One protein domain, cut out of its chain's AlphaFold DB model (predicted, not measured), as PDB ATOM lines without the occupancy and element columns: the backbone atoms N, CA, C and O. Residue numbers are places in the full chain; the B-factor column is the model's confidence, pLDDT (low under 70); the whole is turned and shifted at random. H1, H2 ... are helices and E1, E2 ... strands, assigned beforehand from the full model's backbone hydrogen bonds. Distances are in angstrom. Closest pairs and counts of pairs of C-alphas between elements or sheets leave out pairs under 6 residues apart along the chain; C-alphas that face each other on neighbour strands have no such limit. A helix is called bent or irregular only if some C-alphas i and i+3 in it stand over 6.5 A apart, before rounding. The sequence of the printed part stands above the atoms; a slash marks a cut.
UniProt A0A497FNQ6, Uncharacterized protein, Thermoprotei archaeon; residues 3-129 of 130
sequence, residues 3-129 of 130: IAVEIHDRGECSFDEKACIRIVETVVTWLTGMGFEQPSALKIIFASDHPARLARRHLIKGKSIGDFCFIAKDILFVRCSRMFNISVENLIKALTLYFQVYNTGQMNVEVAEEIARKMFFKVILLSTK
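AT A GLANCE: This is residues 3 to 129 of the 130 residues of an uncharacterized protein of Thermoprotei archaeon (UniProt A0A497FNQ6). A twisted five-stranded sheet has helix H1 and the long helix H3 over one face, while the short helix H2 stands up from the opposite face. The bent helix H4 packs on H3 and, with its last arm, on H1, off the sheet. The printed part has 127 residues, with four named helices and five named strands in the order E1 H1 E2 H2 E3 E4 E5 H3 H4; the sheet is mixed, order E1 E2 E5 E4 E3, and the class is mixed, helices and strands. The whole is compact, with a radius of gyration of the C-alphas of 13.2 A and spans of 35 by 35 by 26 A.

HOW THE PARTS SIT: Edge strand E1, residues 3 to 7, is parallel to E2, residues 41 to 47, with N 6 and O 44 2.9 A apart. Between them H1, residues 17 to 33, is over E1 at a height over the sheet of 9.4 A; E1, H1 and E2 form a strand-helix-strand unit, two parallel neighbours joined through a helix, with a left-handed crossover. H2, residues 51 to 57, is on the opposite face; the C-alphas of Pro 51 and Phe 70 are 5.4 A apart. E3, E4 and E5, residues 63 to 65, 69 to 71 and 75 to 79, form a meander, each strand the antiparallel neighbour of the one before, and two hairpins; N 63 and O 71 are 2.8 A apart, N 77 and O 70 2.9 A. E2, H2 and E3 form a split unit, its strands not neighbours, with a right-handed crossover. E5 is parallel to E2, with N 76 and O 43 2.8 A apart. H3, residues 84 to 104, is on the same face as H1, at a height over the sheet of 8.2 A. H1 and H3 touch at a steep tilt of 42 degrees, closest at the C-alphas of Val 27 and Ile 92, 6.7 A. H4, residues 109 to 128, was assigned as one helix by its hydrogen bonds but is bent: C-alphas 118 and 121 are 7.5 A apart. H4a, residues 109 to 118, touches residues 89 to 97 of H3, closest at the C-alphas of Lys 93 and Ala 112, 5.0 A. H4b, residues 121 to 128, touches H1 at a shallow tilt of 30 degrees, opposite ways, closest at the C-alphas of Ala 19 and Ser 127, 5.9 A. In H1, H2, H3, H4a and H4b every O i to N i+4 pair is within hydrogen-bond range.

IN THESE COORDINATES: E1 begins at C-alpha 3, (231.256, 179.843, 178.648). H1 is 24.1 A long, E2 20.1 A and H3 30.1 A. H4b ends at C-alpha 128, (240.482, 183.788, 160.646).

THE WHOLE: The two C-alphas farthest apart, those of Leu 59 and Lys 129, are 38.0 A apart. The printed part has no cut and no long link. The mean pLDDT of the printed part is 90.0; residues 127 to 129 are under 70.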
ATOM      1  N   ILE A   3     229.864 179.391 178.796       90.94
ATOM      2  CA  ILE A   3     231.256 179.843 178.648       90.94
ATOM      3  C   ILE A   3     231.333 181.332 178.985       90.94
ATOM      4  O   ILE A   3     230.596 182.133 178.414       90.94
ATOM      5  N   ALA A   4     232.251 181.703 179.875       93.00
ATOM      6  CA  ALA A   4     232.618 183.093 180.132       93.00
ATOM      7  C   ALA A   4     234.097 183.302 179.788       93.00
ATOM      8  O   ALA A   4     234.935 182.498 180.188       93.00
ATOM      9  N   VAL A   5     234.423 184.378 179.071       92.25
ATOM     10  CA  VAL A   5     235.802 184.721 178.691       92.25
ATOM     11  C   VAL A   5     236.159 186.085 179.270       92.25
ATOM     12  O   VAL A   5     235.382 187.026 179.153       92.25
ATOM     13  N   GLU A   6     237.334 186.188 179.883       92.19
ATOM     14  CA  GLU A   6     237.907 187.436 180.390       92.19
ATOM     15  C   GLU A   6     239.342 187.592 179.872       92.19
ATOM     16  O   GLU A   6     240.119 186.637 179.889       92.19
ATOM     17  N   ILE A   7     239.701 188.789 179.402       89.50
ATOM     18  CA  ILE A   7     241.022 189.088 178.830       89.50
ATOM     19  C   ILE A   7     241.606 190.301 179.560       89.50
ATOM     20  O   ILE A   7     241.158 191.425 179.334       89.50
ATOM     21  N   HIS A   8     242.603 190.081 180.422       86.38
ATOM     22  CA  HIS A   8     243.190 191.142 181.254       86.38
ATOM     23  C   HIS A   8     244.190 192.024 180.492       86.38
ATOM     24  O   HIS A   8     244.207 193.236 180.687       86.38
ATOM     25  N   ASP A   9     244.970 191.445 179.575       80.50
ATOM     26  CA  ASP A   9     246.063 192.146 178.887       80.50
ATOM     27  C   ASP A   9     245.771 192.303 177.391       80.50
ATOM     28  O   ASP A   9     246.462 191.737 176.547       80.50
ATOM     29  N   ARG A  10     244.733 193.065 177.025       72.19
ATOM     30  CA  ARG A  10     244.291 193.183 175.615       72.19
ATOM     31  C   ARG A  10     245.376 193.676 174.638       72.19
ATOM     32  O   ARG A  10     245.276 193.398 173.453       72.19
ATOM     33  N   GLY A  11     246.406 194.385 175.113       76.56
ATOM     34  CA  GLY A  11     247.556 194.794 174.289       76.56
ATOM     35  C   GLY A  11     248.583 193.681 174.030       76.56
ATOM     36  O   GLY A  11     249.362 193.766 173.086       76.56
ATOM     37  N   GLU A  12     248.573 192.630 174.851       81.75
ATOM     38  CA  GLU A  12     249.457 191.467 174.736       81.75
ATOM     39  C   GLU A  12     248.724 190.242 174.189       81.75
ATOM     40  O   GLU A  12     249.333 189.391 173.548       81.75
ATOM     41  N   CYS A  13     247.415 190.143 174.412       82.12
ATOM     42  CA  CYS A  13     246.590 189.088 173.858       82.12
ATOM     43  C   CYS A  13     246.119 189.484 172.454       82.12
ATOM     44  O   CYS A  13     245.226 190.306 172.291       82.12
ATOM     45  N   SER A  14     246.667 188.832 171.433       77.75
ATOM     46  CA  SER A  14     246.264 188.997 170.021       77.75
ATOM     47  C   SER A  14     244.874 188.433 169.676       77.75
ATOM     48  O   SER A  14     244.511 188.335 168.506       77.75
ATOM     49  N   PHE A  15     244.105 188.032 170.684       77.06
ATOM     50  CA  PHE A  15     242.852 187.307 170.558       77.06
ATOM     51  C   PHE A  15     241.715 188.128 171.169       77.06
ATOM     52  O   PHE A  15     241.861 188.613 172.288       77.06
ATOM     53  N   ASP A  16     240.588 188.272 170.465       81.81
ATOM     54  CA  ASP A  16     239.388 188.915 171.011       81.81
ATOM     55  C   ASP A  16     238.407 187.896 171.623       81.81
ATOM     56  O   ASP A  16     238.505 186.681 171.417       81.81
ATOM     57  N   GLU A  17     237.442 188.390 172.401       85.00
ATOM     58  CA  GLU A  17     236.464 187.551 173.104       85.00
ATOM     59  C   GLU A  17     235.593 186.721 172.144       85.00
ATOM     60  O   GLU A  17     235.300 185.558 172.424       85.00
ATOM     61  N   LYS A  18     235.211 187.278 170.985       86.06
ATOM     62  CA  LYS A  18     234.339 186.596 170.014       86.06
ATOM     63  C   LYS A  18     235.066 185.453 169.332       86.06
ATOM     64  O   LYS A  18     234.513 184.364 169.195       86.06
ATOM     65  N   ALA A  19     236.294 185.696 168.890       83.50
ATOM     66  CA  ALA A  19     237.158 184.658 168.376       83.50
ATOM     67  C   ALA A  19     237.336 183.576 169.446       83.50
ATOM     68  O   ALA A  19     237.316 182.390 169.110       83.50
ATOM     69  N   CYS A  20     237.481 183.956 170.730       87.06
ATOM     70  CA  CYS A  20     237.743 182.998 171.813       87.06
ATOM     71  C   CYS A  20     236.590 182.031 171.964       87.06
ATOM     72  O   CYS A  20     236.805 180.821 171.957       87.06
ATOM     73  N   ILE A  21     235.376 182.560 172.034       89.94
ATOM     74  CA  ILE A  21     234.169 181.749 172.131       89.94
ATOM     75  C   ILE A  21     234.092 180.769 170.950       89.94
ATOM     76  O   ILE A  21     233.949 179.572 171.188       89.94
ATOM     77  N   ARG A  22     234.330 181.223 169.707       88.62
ATOM     78  CA  ARG A  22     234.327 180.335 168.523       88.62
ATOM     79  C   ARG A  22     235.344 179.196 168.625       88.62
ATOM     80  O   ARG A  22     235.032 178.056 168.271       88.62
ATOM     81  N   ILE A  23     236.564 179.483 169.087       89.38
ATOM     82  CA  ILE A  23     237.573 178.435 169.289       89.38
ATOM     83  C   ILE A  23     237.124 177.464 170.374       89.38
ATOM     84  O   ILE A  23     237.183 176.257 170.152       89.38
ATOM     85  N   VAL A  24     236.670 177.970 171.521       92.44
ATOM     86  CA  VAL A  24     236.235 177.127 172.641       92.44
ATOM     87  C   VAL A  24     235.110 176.204 172.191       92.44
ATOM     88  O   VAL A  24     235.211 175.001 172.389       92.44
ATOM     89  N   GLU A  25     234.088 176.724 171.514       91.50
ATOM     90  CA  GLU A  25     232.978 175.932 170.976       91.50
ATOM     91  C   GLU A  25     233.452 174.862 169.985       91.50
ATOM     92  O   GLU A  25     233.027 173.708 170.067       91.50
ATOM     93  N   THR A  26     234.376 175.215 169.087       91.31
ATOM     94  CA  THR A  26     234.968 174.270 168.126       91.31
ATOM     95  C   THR A  26     235.706 173.144 168.846       91.31
ATOM     96  O   THR A  26     235.555 171.974 168.491       91.31
ATOM     97  N   VAL A  27     236.498 173.489 169.864       93.00
ATOM     98  CA  VAL A  27     237.284 172.522 170.632       93.00
ATOM     99  C   VAL A  27     236.380 171.624 171.457       93.00
ATOM    100  O   VAL A  27     236.514 170.408 171.395       93.00
ATOM    101  N   VAL A  28     235.417 172.207 172.163       93.38
ATOM    102  CA  VAL A  28     234.437 171.480 172.974       93.38
ATOM    103  C   VAL A  28     233.653 170.505 172.109       93.38
ATOM    104  O   VAL A  28     233.568 169.340 172.464       93.38
ATOM    105  N   THR A  29     233.149 170.942 170.951       92.31
ATOM    106  CA  THR A  29     232.410 170.073 170.016       92.31
ATOM    107  C   THR A  29     233.249 168.880 169.566       92.31
ATOM    108  O   THR A  29     232.747 167.769 169.410       92.31
ATOM    109  N   TRP A  30     234.545 169.096 169.347       92.38
ATOM    110  CA  TRP A  30     235.444 168.018 168.962       92.38
ATOM    111  C   TRP A  30     235.715 167.051 170.123       92.38
ATOM    112  O   TRP A  30     235.653 165.840 169.928       92.38
ATOM    113  N   LEU A  31     235.948 167.570 171.333       93.56
ATOM    114  CA  LEU A  31     236.150 166.766 172.542       93.56
ATOM    115  C   LEU A  31     234.903 165.943 172.899       93.56
ATOM    116  O   LEU A  31     235.019 164.752 173.183       93.56
ATOM    117  N   THR A  32     233.707 166.527 172.820       93.69
ATOM    118  CA  THR A  32     232.455 165.791 173.058       93.69
ATOM    119  C   THR A  32     232.198 164.737 171.986       93.69
ATOM    120  O   THR A  32     231.743 163.644 172.309       93.69
ATOM    121  N   GLY A  33     232.573 165.002 170.729       92.81
ATOM    122  CA  GLY A  33     232.544 164.011 169.650       92.81
ATOM    123  C   GLY A  33     233.457 162.799 169.883       92.81
ATOM    124  O   GLY A  33     233.208 161.736 169.322       92.81
ATOM    125  N   MET A  34     234.479 162.928 170.735       91.25
ATOM    126  CA  MET A  34     235.316 161.810 171.192       91.25
ATOM    127  C   MET A  34     234.791 161.122 172.462       91.25
ATOM    128  O   MET A  34     235.430 160.194 172.953       91.25
ATOM    129  N   GLY A  35     233.657 161.568 173.007       93.88
ATOM    130  CA  GLY A  35     233.032 160.982 174.193       93.88
ATOM    131  C   GLY A  35     233.381 161.652 175.521       93.88
ATOM    132  O   GLY A  35     232.996 161.126 176.560       93.88
ATOM    133  N   PHE A  36     234.074 162.799 175.531       93.88
ATOM    134  CA  PHE A  36     234.241 163.557 176.773       93.88
ATOM    135  C   PHE A  36     232.935 164.255 177.169       93.88
ATOM    136  O   PHE A  36     232.302 164.930 176.355       93.88
ATOM    137  N   GLU A  37     232.567 164.174 178.443       94.56
ATOM    138  CA  GLU A  37     231.486 164.971 179.005       94.56
ATOM    139  C   GLU A  37     231.906 166.437 179.135       94.56
ATOM    140  O   GLU A  37     233.049 166.761 179.476       94.56
ATOM    141  N   GLN A  38     230.957 167.334 178.866       91.12
ATOM    142  CA  GLN A  38     231.136 168.775 179.028       91.12
ATOM    143  C   GLN A  38     230.771 169.213 180.457       91.12
ATOM    144  O   GLN A  38     229.757 168.751 180.988       91.12
ATOM    145  N   PRO A  39     231.514 170.151 181.068       90.31
ATOM    146  CA  PRO A  39     231.095 170.760 182.325       90.31
ATOM    147  C   PRO A  39     229.852 171.644 182.110       90.31
ATOM    148  O   PRO A  39     229.539 172.083 180.994       90.31
ATOM    149  N   SER A  40     229.135 171.951 183.192       90.81
ATOM    150  CA  SER A  40     227.968 172.842 183.136       90.81
ATOM    151  C   SER A  40     228.363 174.286 182.814       90.81
ATOM    152  O   SER A  40     227.692 174.939 182.007       90.81
ATOM    153  N   ALA A  41     229.480 174.758 183.369       92.75
ATOM    154  CA  ALA A  41     230.035 176.084 183.136       92.75
ATOM    155  C   ALA A  41     231.569 176.064 183.120       92.75
ATOM    156  O   ALA A  41     232.195 175.218 183.755       92.75
ATOM    157  N   LEU A  42     232.165 177.019 182.406       94.94
ATOM    158  CA  LEU A  42     233.607 177.234 182.369       94.94
ATOM    159  C   LEU A  42     233.916 178.726 182.202       94.94
ATOM    160  O   LEU A  42     233.487 179.353 181.230       94.94
ATOM    161  N   LYS A  43     234.708 179.286 183.123       95.56
ATOM    162  CA  LYS A  43     235.314 180.611 182.965       95.56
ATOM    163  C   LYS A  43     236.741 180.469 182.442       95.56
ATOM    164  O   LYS A  43     237.543 179.757 183.036       95.56
ATOM    165  N   ILE A  44     237.080 181.181 181.375       95.12
ATOM    166  CA  ILE A  44     238.425 181.214 180.802       95.12
ATOM    167  C   ILE A  44     239.000 182.613 180.982       95.12
ATOM    168  O   ILE A  44     238.375 183.599 180.601       95.12
ATOM    169  N   ILE A  45     240.186 182.692 181.574       94.12
ATOM    170  CA  ILE A  45     240.868 183.947 181.877       94.12
ATOM    171  C   ILE A  45     242.196 183.977 181.125       94.12
ATOM    172  O   ILE A  45     243.072 183.145 181.371       94.12
ATOM    173  N   PHE A  46     242.350 184.953 180.234       92.81
ATOM    174  CA  PHE A  46     243.579 185.196 179.488       92.81
ATOM    175  C   PHE A  46     244.398 186.321 180.102       92.81
ATOM    176  O   PHE A  46     243.882 187.403 180.399       92.81
ATOM    177  N   ALA A  47     245.698 186.074 180.216       91.31
ATOM    178  CA  ALA A  47     246.687 187.080 180.570       91.31
ATOM    179  C   ALA A  47     248.055 186.735 179.977       91.31
ATOM    180  O   ALA A  47     248.355 185.572 179.700       91.31
ATOM    181  N   SER A  48     248.891 187.750 179.799       90.69
ATOM    182  CA  SER A  48     250.297 187.597 179.409       90.69
ATOM    183  C   SER A  48     251.153 187.066 180.568       90.69
ATOM    184  O   SER A  48     252.119 186.318 180.365       90.69
ATOM    185  N   ASP A  49     250.753 187.426 181.792       90.38
ATOM    186  CA  ASP A  49     251.339 186.980 183.049       90.38
ATOM    187  C   ASP A  49     251.229 185.450 183.200       90.38
ATOM    188  O   ASP A  49     250.288 184.807 182.736       90.38
ATOM    189  N   HIS A  50     252.188 184.846 183.908       92.00
ATOM    190  CA  HIS A  50     252.185 183.400 184.145       92.00
ATOM    191  C   HIS A  50     250.875 182.959 184.848       92.00
ATOM    192  O   HIS A  50     250.589 183.463 185.942       92.00
ATOM    193  N   PRO A  51     250.123 181.962 184.333       93.75
ATOM    194  CA  PRO A  51     248.797 181.581 184.844       93.75
ATOM    195  C   PRO A  51     248.749 181.296 186.350       93.75
ATOM    196  O   PRO A  51     247.911 181.832 187.069       93.75
ATOM    197  N   ALA A  52     249.718 180.538 186.877       93.31
ATOM    198  CA  ALA A  52     249.836 180.285 188.317       93.31
ATOM    199  C   ALA A  52     250.123 181.526 189.181       93.31
ATOM    200  O   ALA A  52     249.819 181.530 190.374       93.31
ATOM    201  N   ARG A  53     250.761 182.574 188.638       92.62
ATOM    202  CA  ARG A  53     250.924 183.848 189.358       92.62
ATOM    203  C   ARG A  53     249.591 184.585 189.421       92.62
ATOM    204  O   ARG A  53     249.239 185.068 190.494       92.62
ATOM    205  N   LEU A  54     248.851 184.622 188.313       89.88
ATOM    206  CA  LEU A  54     247.535 185.252 188.263       89.88
ATOM    207  C   LEU A  54     246.546 184.547 189.203       89.88
ATOM    208  O   LEU A  54     245.979 185.193 190.079       89.88
ATOM    209  N   ALA A  55     246.437 183.218 189.129       92.25
ATOM    210  CA  ALA A  55     245.568 182.437 190.011       92.25
ATOM    211  C   ALA A  55     245.865 182.674 191.506       92.25
ATOM    212  O   ALA A  55     244.942 182.839 192.304       92.25
ATOM    213  N   ARG A  56     247.151 182.776 191.884       91.50
ATOM    214  CA  ARG A  56     247.564 183.088 193.264       91.50
ATOM    215  C   ARG A  56     247.105 184.468 193.732       91.50
ATOM    216  O   ARG A  56     246.677 184.582 194.876       91.50
ATOM    217  N   ARG A  57     247.148 185.495 192.873       90.56
ATOM    218  CA  ARG A  57     246.640 186.842 193.211       90.56
ATOM    219  C   ARG A  57     245.141 186.834 193.512       90.56
ATOM    220  O   ARG A  57     244.689 187.610 194.343       90.56
ATOM    221  N   HIS A  58     244.398 185.930 192.880       87.19
ATOM    222  CA  HIS A  58     242.964 185.742 193.102       87.19
ATOM    223  C   HIS A  58     242.632 184.688 194.171       87.19
ATOM    224  O   HIS A  58     241.466 184.349 194.336       87.19
ATOM    225  N   LEU A  59     243.632 184.159 194.894       91.19
ATOM    226  CA  LEU A  59     243.466 183.110 195.913       91.19
ATOM    227  C   LEU A  59     242.785 181.831 195.386       91.19
ATOM    228  O   LEU A  59     242.137 181.098 196.137       91.19
ATOM    229  N   ILE A  60     242.951 181.530 194.095       93.50
ATOM    230  CA  ILE A  60     242.341 180.363 193.455       93.50
ATOM    231  C   ILE A  60     243.257 179.147 193.601       93.50
ATOM    232  O   ILE A  60     244.427 179.165 193.211       93.50
ATOM    233  N   LYS A  61     242.702 178.063 194.150       92.81
ATOM    234  CA  LYS A  61     243.371 176.762 194.250       92.81
ATOM    235  C   LYS A  61     243.188 175.967 192.961       92.81
ATOM    236  O   LYS A  61     242.107 175.953 192.379       92.81
ATOM    237  N   GLY A  62     244.243 175.276 192.551       92.75
ATOM    238  CA  GLY A  62     244.273 174.517 191.308       92.75
ATOM    239  C   GLY A  62     245.675 174.006 191.005       92.75
ATOM    240  O   GLY A  62     246.539 173.978 191.885       92.75
ATOM    241  N   LYS A  63     245.899 173.605 189.757       93.31
ATOM    242  CA  LYS A  63     247.151 173.005 189.303       93.31
ATOM    243  C   LYS A  63     247.725 173.782 188.124       93.31
ATOM    244  O   LYS A  63     247.050 173.981 187.120       93.31
ATOM    245  N   SER A  64     248.985 174.198 188.247       93.00
ATOM    246  CA  SER A  64     249.748 174.762 187.126       93.00
ATOM    247  C   SER A  64     250.233 173.644 186.216       93.00
ATOM    248  O   SER A  64     250.687 172.610 186.710       93.00
ATOM    249  N   ILE A  65     250.188 173.871 184.907       91.31
ATOM    250  CA  ILE A  65     250.722 172.951 183.904       91.31
ATOM    251  C   ILE A  65     251.608 173.752 182.966       91.31
ATOM    252  O   ILE A  65     251.129 174.586 182.196       91.31
ATOM    253  N   GLY A  66     252.914 173.513 183.086       88.19
ATOM    254  CA  GLY A  66     253.921 174.337 182.434       88.19
ATOM    255  C   GLY A  66     253.728 175.820 182.749       88.19
ATOM    256  O   GLY A  66     253.263 176.203 183.830       88.19
ATOM    257  N   ASP A  67     254.067 176.640 181.766       90.88
ATOM    258  CA  ASP A  67     253.968 178.093 181.789       90.88
ATOM    259  C   ASP A  67     252.727 178.631 181.059       90.88
ATOM    260  O   ASP A  67     252.481 179.838 181.082       90.88
ATOM    261  N   PHE A  68     251.931 177.760 180.433       92.69
ATOM    262  CA  PHE A  68     250.825 178.153 179.558       92.69
ATOM    263  C   PHE A  68     249.431 178.006 180.179       92.69
ATOM    264  O   PHE A  68     248.499 178.654 179.705       92.69
ATOM    265  N   CYS A  69     249.263 177.187 181.225       95.69
ATOM    266  CA  CYS A  69     247.942 176.902 181.786       95.69
ATOM    267  C   CYS A  69     247.944 176.754 183.315       95.69
ATOM    268  O   CYS A  69     248.891 176.247 183.921       95.69
ATOM    269  N   PHE A  70     246.843 177.163 183.947       96.75
ATOM    270  CA  PHE A  70     246.488 176.771 185.307       96.75
ATOM    271  C   PHE A  70     245.014 176.355 185.359       96.75
ATOM    272  O   PHE A  70     244.128 177.113 184.962       96.75
ATOM    273  N   ILE A  71     244.763 175.150 185.868       95.25
ATOM    274  CA  ILE A  71     243.442 174.524 185.931       95.25
ATOM    275  C   ILE A  71     242.903 174.613 187.356       95.25
ATOM    276  O   ILE A  71     243.522 174.104 188.293       95.25
ATOM    277  N   ALA A  72     241.731 175.216 187.513       93.56
ATOM    278  CA  ALA A  72     240.898 175.144 188.706       93.56
ATOM    279  C   ALA A  72     239.519 174.583 188.330       93.56
ATOM    280  O   ALA A  72     239.214 174.436 187.150       93.56
ATOM    281  N   LYS A  73     238.689 174.263 189.332       89.38
ATOM    282  CA  LYS A  73     237.423 173.528 189.159       89.38
ATOM    283  C   LYS A  73     236.574 174.025 187.976       89.38
ATOM    284  O   LYS A  73     236.344 173.270 187.044       89.38
ATOM    285  N   ASP A  74     236.195 175.299 187.988       92.81
ATOM    286  CA  ASP A  74     235.335 175.911 186.959       92.81
ATOM    287  C   ASP A  74     236.034 177.092 186.258       92.81
ATOM    288  O   ASP A  74     235.399 177.912 185.592       92.81
ATOM    289  N   ILE A  75     237.354 177.219 186.452       95.31
ATOM    290  CA  ILE A  75     238.157 178.340 185.958       95.31
ATOM    291  C   ILE A  75     239.428 177.811 185.301       95.31
ATOM    292  O   ILE A  75     240.203 177.075 185.914       95.31
ATOM    293  N   LEU A  76     239.672 178.254 184.074       96.06
ATOM    294  CA  LEU A  76     240.858 177.951 183.295       96.06
ATOM    295  C   LEU A  76     241.641 179.236 183.037       96.06
ATOM    296  O   LEU A  76     241.158 180.142 182.363       96.06
ATOM    297  N   PHE A  77     242.862 179.313 183.552       96.06
ATOM    298  CA  PHE A  77     243.773 180.405 183.231       96.06
ATOM    299  C   PHE A  77     244.669 179.981 182.080       96.06
ATOM    300  O   PHE A  77     245.357 178.963 182.178       96.06
ATOM    301  N   VAL A  78     244.692 180.777 181.019       95.31
ATOM    302  CA  VAL A  78     245.453 180.490 179.805       95.31
ATOM    303  C   VAL A  78     246.392 181.649 179.523       95.31
ATOM    304  O   VAL A  78     245.986 182.810 179.491       95.31
ATOM    305  N   ARG A  79     247.667 181.337 179.306       94.06
ATOM    306  CA  ARG A  79     248.645 182.345 178.919       94.06
ATOM    307  C   ARG A  79     248.406 182.763 177.475       94.06
ATOM    308  O   ARG A  79     248.418 181.919 176.575       94.06
ATOM    309  N   CYS A  80     248.233 184.058 177.256       91.50
ATOM    310  CA  CYS A  80     248.134 184.638 175.925       91.50
ATOM    311  C   CYS A  80     249.487 185.188 175.450       91.50
ATOM    312  O   CYS A  80     250.432 185.360 176.224       91.50
ATOM    313  N   SER A  81     249.573 185.444 174.149       90.31
ATOM    314  CA  SER A  81     250.740 185.996 173.471       90.31
ATOM    315  C   SER A  81     250.311 186.936 172.346       90.31
ATOM    316  O   SER A  81     249.234 186.782 171.750       90.31
ATOM    317  N   ARG A  82     251.209 187.858 171.980       89.56
ATOM    318  CA  ARG A  82     251.060 188.702 170.783       89.56
ATOM    319  C   ARG A  82     251.031 187.869 169.503       89.56
ATOM    320  O   ARG A  82     250.510 188.311 168.487       89.56
ATOM    321  N   MET A  83     251.567 186.650 169.554       88.62
ATOM    322  CA  MET A  83     251.426 185.672 168.484       88.62
ATOM    323  C   MET A  83     250.109 184.906 168.644       88.62
ATOM    324  O   MET A  83     249.972 184.067 169.536       88.62
ATOM    325  N   PHE A  84     249.164 185.169 167.739       86.38
ATOM    326  CA  PHE A  84     247.828 184.555 167.704       86.38
ATOM    327  C   PHE A  84     247.891 183.031 167.783       86.38
ATOM    328  O   PHE A  84     247.280 182.419 168.653       86.38
ATOM    329  N   ASN A  85     248.735 182.442 166.941       88.31
ATOM    330  CA  ASN A  85     248.972 181.005 166.857       88.31
ATOM    331  C   ASN A  85     249.345 180.381 168.211       88.31
ATOM    332  O   ASN A  85     248.803 179.343 168.572       88.31
ATOM    333  N   ILE A  86     250.197 181.040 168.999       89.50
ATOM    334  CA  ILE A  86     250.592 180.534 170.322       89.50
ATOM    335  C   ILE A  86     249.411 180.585 171.295       89.50
ATOM    336  O   ILE A  86     249.173 179.629 172.029       89.50
ATOM    337  N   SER A  87     248.636 181.673 171.282       90.50
ATOM    338  CA  SER A  87     247.440 181.798 172.128       90.50
ATOM    339  C   SER A  87     246.403 180.716 171.807       90.50
ATOM    340  O   SER A  87     245.821 180.129 172.720       90.50
ATOM    341  N   VAL A  88     246.210 180.409 170.519       91.50
ATOM    342  CA  VAL A  88     245.325 179.329 170.054       91.50
ATOM    343  C   VAL A  88     245.817 177.969 170.530       91.50
ATOM    344  O   VAL A  88     245.040 177.198 171.092       91.50
ATOM    345  N   GLU A  89     247.100 177.666 170.334       93.38
ATOM    346  CA  GLU A  89     247.678 176.391 170.753       93.38
ATOM    347  C   GLU A  89     247.539 176.184 172.266       93.38
ATOM    348  O   GLU A  89     247.075 175.129 172.710       93.38
ATOM    349  N   ASN A  90     247.862 177.215 173.053       94.06
ATOM    350  CA  ASN A  90     247.721 177.196 174.506       94.06
ATOM    351  C   ASN A  90     246.277 176.930 174.928       94.06
ATOM    352  O   ASN A  90     246.047 176.113 175.819       94.06
ATOM    353  N   LEU A  91     245.305 177.574 174.276       94.25
ATOM    354  CA  LEU A  91     243.887 177.377 174.560       94.25
ATOM    355  C   LEU A  91     243.434 175.942 174.260       94.25
ATOM    356  O   LEU A  91     242.772 175.332 175.099       94.25
ATOM    357  N   ILE A  92     243.814 175.375 173.109       95.31
ATOM    358  CA  ILE A  92     243.438 173.998 172.745       95.31
ATOM    359  C   ILE A  92     244.014 173.000 173.758       95.31
ATOM    360  O   ILE A  92     243.283 172.143 174.264       95.31
ATOM    361  N   LYS A  93     245.303 173.133 174.103       96.06
ATOM    362  CA  LYS A  93     245.952 172.275 175.107       96.06
ATOM    363  C   LYS A  93     245.284 172.419 176.471       96.06
ATOM    364  O   LYS A  93     244.975 171.416 177.113       96.06
ATOM    365  N   ALA A  94     245.029 173.652 176.903       96.25
ATOM    366  CA  ALA A  94     244.422 173.948 178.194       96.25
ATOM    367  C   ALA A  94     243.005 173.366 178.317       96.25
ATOM    368  O   ALA A  94     242.703 172.725 179.321       96.25
ATOM    369  N   LEU A  95     242.166 173.517 177.286       96.25
ATOM    370  CA  LEU A  95     240.824 172.926 177.243       96.25
ATOM    371  C   LEU A  95     240.874 171.400 177.252       96.25
ATOM    372  O   LEU A  95     240.122 170.767 177.984       96.25
ATOM    373  N   THR A  96     241.785 170.809 176.482       95.94
ATOM    374  CA  THR A  96     241.941 169.351 176.439       95.94
ATOM    375  C   THR A  96     242.313 168.797 177.812       95.94
ATOM    376  O   THR A  96     241.683 167.860 178.295       95.94
ATOM    377  N   LEU A  97     243.290 169.417 178.478       96.25
ATOM    378  CA  LEU A  97     243.697 169.039 179.831       96.25
ATOM    379  C   LEU A  97     242.568 169.252 180.843       96.25
ATOM    380  O   LEU A  97     242.354 168.400 181.698       96.25
ATOM    381  N   TYR A  98     241.819 170.350 180.731       96.25
ATOM    382  CA  TYR A  98     240.656 170.604 181.579       96.25
ATOM    383  C   TYR A  98     239.609 169.490 181.439       96.25
ATOM    384  O   TYR A  98     239.171 168.930 182.442       96.25
ATOM    385  N   PHE A  99     239.257 169.115 180.207       95.69
ATOM    386  CA  PHE A  99     238.295 168.044 179.939       95.69
ATOM    387  C   PHE A  99     238.799 166.682 180.427       95.69
ATOM    388  O   PHE A  99     238.011 165.918 180.980       95.69
ATOM    389  N   GLN A 100     240.096 166.388 180.296       94.38
ATOM    390  CA  GLN A 100     240.691 165.183 180.880       94.38
ATOM    391  C   GLN A 100     240.526 165.157 182.403       94.38
ATOM    392  O   GLN A 100     239.985 164.189 182.927       94.38
ATOM    393  N   VAL A 101     240.898 166.231 183.111       94.19
ATOM    394  CA  VAL A 101     240.735 166.304 184.575       94.19
ATOM    395  C   VAL A 101     239.274 166.154 184.973       94.19
ATOM    396  O   VAL A 101     238.978 165.410 185.903       94.19
ATOM    397  N   TYR A 102     238.376 166.847 184.277       93.38
ATOM    398  CA  TYR A 102     236.946 166.811 184.562       93.38
ATOM    399  C   TYR A 102     236.367 165.396 184.422       93.38
ATOM    400  O   TYR A 102     235.599 164.967 185.276       93.38
ATOM    401  N   ASN A 103     236.769 164.658 183.383       94.00
ATOM    402  CA  ASN A 103     236.212 163.340 183.076       94.00
ATOM    403  C   ASN A 103     236.909 162.184 183.807       94.00
ATOM    404  O   ASN A 103     236.258 161.217 184.189       94.00
ATOM    405  N   THR A 104     238.232 162.237 183.975       92.25
ATOM    406  CA  THR A 104     239.028 161.090 184.453       92.25
ATOM    407  C   THR A 104     239.822 161.382 185.722       92.25
ATOM    408  O   THR A 104     240.427 160.476 186.292       92.25
ATOM    409  N   GLY A 105     239.879 162.643 186.164       90.50
ATOM    410  CA  GLY A 105     240.747 163.081 187.259       90.50
ATOM    411  C   GLY A 105     242.245 163.042 186.929       90.50
ATOM    412  O   GLY A 105     243.071 163.377 187.779       90.50
ATOM    413  N   GLN A 106     242.616 162.651 185.707       90.50
ATOM    414  CA  GLN A 106     243.998 162.493 185.267       90.50
ATOM    415  C   GLN A 106     244.355 163.510 184.183       90.50
ATOM    416  O   GLN A 106     243.493 164.062 183.507       90.50
ATOM    417  N   MET A 107     245.655 163.763 184.021       90.81
ATOM    418  CA  MET A 107     246.177 164.675 183.002       90.81
ATOM    419  C   MET A 107     247.247 163.982 182.185       90.81
ATOM    420  O   MET A 107     248.204 163.456 182.751       90.81
ATOM    421  N   ASN A 108     247.111 164.056 180.865       93.31
ATOM    422  CA  ASN A 108     248.098 163.569 179.920       93.31
ATOM    423  C   ASN A 108     248.445 164.683 178.921       93.31
ATOM    424  O   ASN A 108     247.663 165.019 178.027       93.31
ATOM    425  N   VAL A 109     249.637 165.258 179.102       91.62
ATOM    426  CA  VAL A 109     250.145 166.367 178.284       91.62
ATOM    427  C   VAL A 109     250.413 165.923 176.846       91.62
ATOM    428  O   VAL A 109     250.119 166.686 175.934       91.62
ATOM    429  N   GLU A 110     250.873 164.692 176.621       92.81
ATOM    430  CA  GLU A 110     251.142 164.168 175.274       92.81
ATOM    431  C   GLU A 110     249.857 164.086 174.446       92.81
ATOM    432  O   GLU A 110     249.823 164.527 173.299       92.81
ATOM    433  N   VAL A 111     248.764 163.620 175.057       91.38
ATOM    434  CA  VAL A 111     247.440 163.602 174.413       91.38
ATOM    435  C   VAL A 111     246.961 165.024 174.117       91.38
ATOM    436  O   VAL A 111     246.412 165.282 173.047       91.38
ATOM    437  N   ALA A 112     247.191 165.973 175.030       93.19
ATOM    438  CA  ALA A 112     246.848 167.374 174.792       93.19
ATOM    439  C   ALA A 112     247.658 167.986 173.638       93.19
ATOM    440  O   ALA A 112     247.109 168.744 172.837       93.19
ATOM    441  N   GLU A 113     248.938 167.633 173.509       93.50
ATOM    442  CA  GLU A 113     249.762 168.023 172.365       93.50
ATOM    443  C   GLU A 113     249.293 167.389 171.058       93.50
ATOM    444  O   GLU A 113     249.220 168.077 170.041       93.50
ATOM    445  N   GLU A 114     248.957 166.100 171.065       93.88
ATOM    446  CA  GLU A 114     248.472 165.400 169.878       93.88
ATOM    447  C   GLU A 114     247.152 166.004 169.381       93.88
ATOM    448  O   GLU A 114     246.998 166.286 168.189       93.88
ATOM    449  N   ILE A 115     246.220 166.265 170.299       91.06
ATOM    450  CA  ILE A 115     244.944 166.923 170.005       91.06
ATOM    451  C   ILE A 115     245.178 168.329 169.457       91.06
ATOM    452  O   ILE A 115     244.603 168.686 168.424       91.06
ATOM    453  N   ALA A 116     246.069 169.102 170.087       92.50
ATOM    454  CA  ALA A 116     246.447 170.414 169.585       92.50
ATOM    455  C   ALA A 116     246.957 170.315 168.145       92.50
ATOM    456  O   ALA A 116     246.386 170.962 167.276       92.50
ATOM    457  N   ARG A 117     247.921 169.436 167.844       91.56
ATOM    458  CA  ARG A 117     248.454 169.253 166.479       91.56
ATOM    459  C   ARG A 117     247.371 168.875 165.461       91.56
ATOM    460  O   ARG A 117     247.369 169.417 164.358       91.56
ATOM    461  N   LYS A 118     246.440 167.986 165.822       91.44
ATOM    462  CA  LYS A 118     245.349 167.537 164.933       91.44
ATOM    463  C   LYS A 118     244.342 168.642 164.620       91.44
ATOM    464  O   LYS A 118     243.825 168.706 163.506       91.44
ATOM    465  N   MET A 119     244.040 169.501 165.588       90.00
ATOM    466  CA  MET A 119     242.986 170.504 165.440       90.00
ATOM    467  C   MET A 119     243.483 171.901 165.100       90.00
ATOM    468  O   MET A 119     242.696 172.703 164.600       90.00
ATOM    469  N   PHE A 120     244.753 172.200 165.358       87.94
ATOM    470  CA  PHE A 120     245.319 173.540 165.268       87.94
ATOM    471  C   PHE A 120     244.970 174.250 163.959       87.94
ATOM    472  O   PHE A 120     244.379 175.327 163.973       87.94
ATOM    473  N   PHE A 121     245.235 173.605 162.820       83.94
ATOM    474  CA  PHE A 121     244.929 174.171 161.505       83.94
ATOM    475  C   PHE A 121     243.431 174.385 161.281       83.94
ATOM    476  O   PHE A 121     243.031 175.424 160.758       83.94
ATOM    477  N   LYS A 122     242.590 173.434 161.706       84.44
ATOM    478  CA  LYS A 122     241.130 173.553 161.592       84.44
ATOM    479  C   LYS A 122     240.620 174.748 162.396       84.44
ATOM    480  O   LYS A 122     239.801 175.514 161.901       84.44
ATOM    481  N   VAL A 123     241.129 174.916 163.614       83.69
ATOM    482  CA  VAL A 123     240.771 176.018 164.511       83.69
ATOM    483  C   VAL A 123     241.245 177.359 163.946       83.69
ATOM    484  O   VAL A 123     240.445 178.290 163.884       83.69
ATOM    485  N   ILE A 124     242.489 177.450 163.461       80.69
ATOM    486  CA  ILE A 124     243.012 178.674 162.835       80.69
ATOM    487  C   ILE A 124     242.122 179.099 161.668       80.69
ATOM    488  O   ILE A 124     241.610 180.215 161.687       80.69
ATOM    489  N   LEU A 125     241.853 178.200 160.716       77.62
ATOM    490  CA  LEU A 125     241.042 178.501 159.532       77.62
ATOM    491  C   LEU A 125     239.628 178.994 159.877       77.62
ATOM    492  O   LEU A 125     239.078 179.830 159.163       77.62
ATOM    493  N   LEU A 126     239.026 178.478 160.951       70.38
ATOM    494  CA  LEU A 126     237.702 178.900 161.419       70.38
ATOM    495  C   LEU A 126     237.744 180.224 162.190       70.38
ATOM    496  O   LEU A 126     236.777 180.982 162.175       70.38
ATOM    497  N   SER A 127     238.857 180.514 162.859       67.38
ATOM    498  CA  SER A 127     239.037 181.749 163.621       67.38
ATOM    499  C   SER A 127     239.402 182.958 162.750       67.38
ATOM    500  O   SER A 127     239.022 184.071 163.110       67.38
ATOM    501  N   THR A 128     240.058 182.742 161.599       64.81
ATOM    502  CA  THR A 128     240.482 183.788 160.646       64.81
ATOM    503  C   THR A 128     239.484 184.062 159.523       64.81
ATOM    504  O   THR A 128     239.648 185.044 158.806       64.81
ATOM    505  N   LYS A 129     238.468 183.210 159.325       52.50
ATOM    506  CA  LYS A 129     237.335 183.518 158.438       52.50
ATOM    507  C   LYS A 129     236.442 184.555 159.126       52.50
ATOM    508  O   LYS A 129     235.536 184.194 159.875       52.50
TER     509      LYS A 129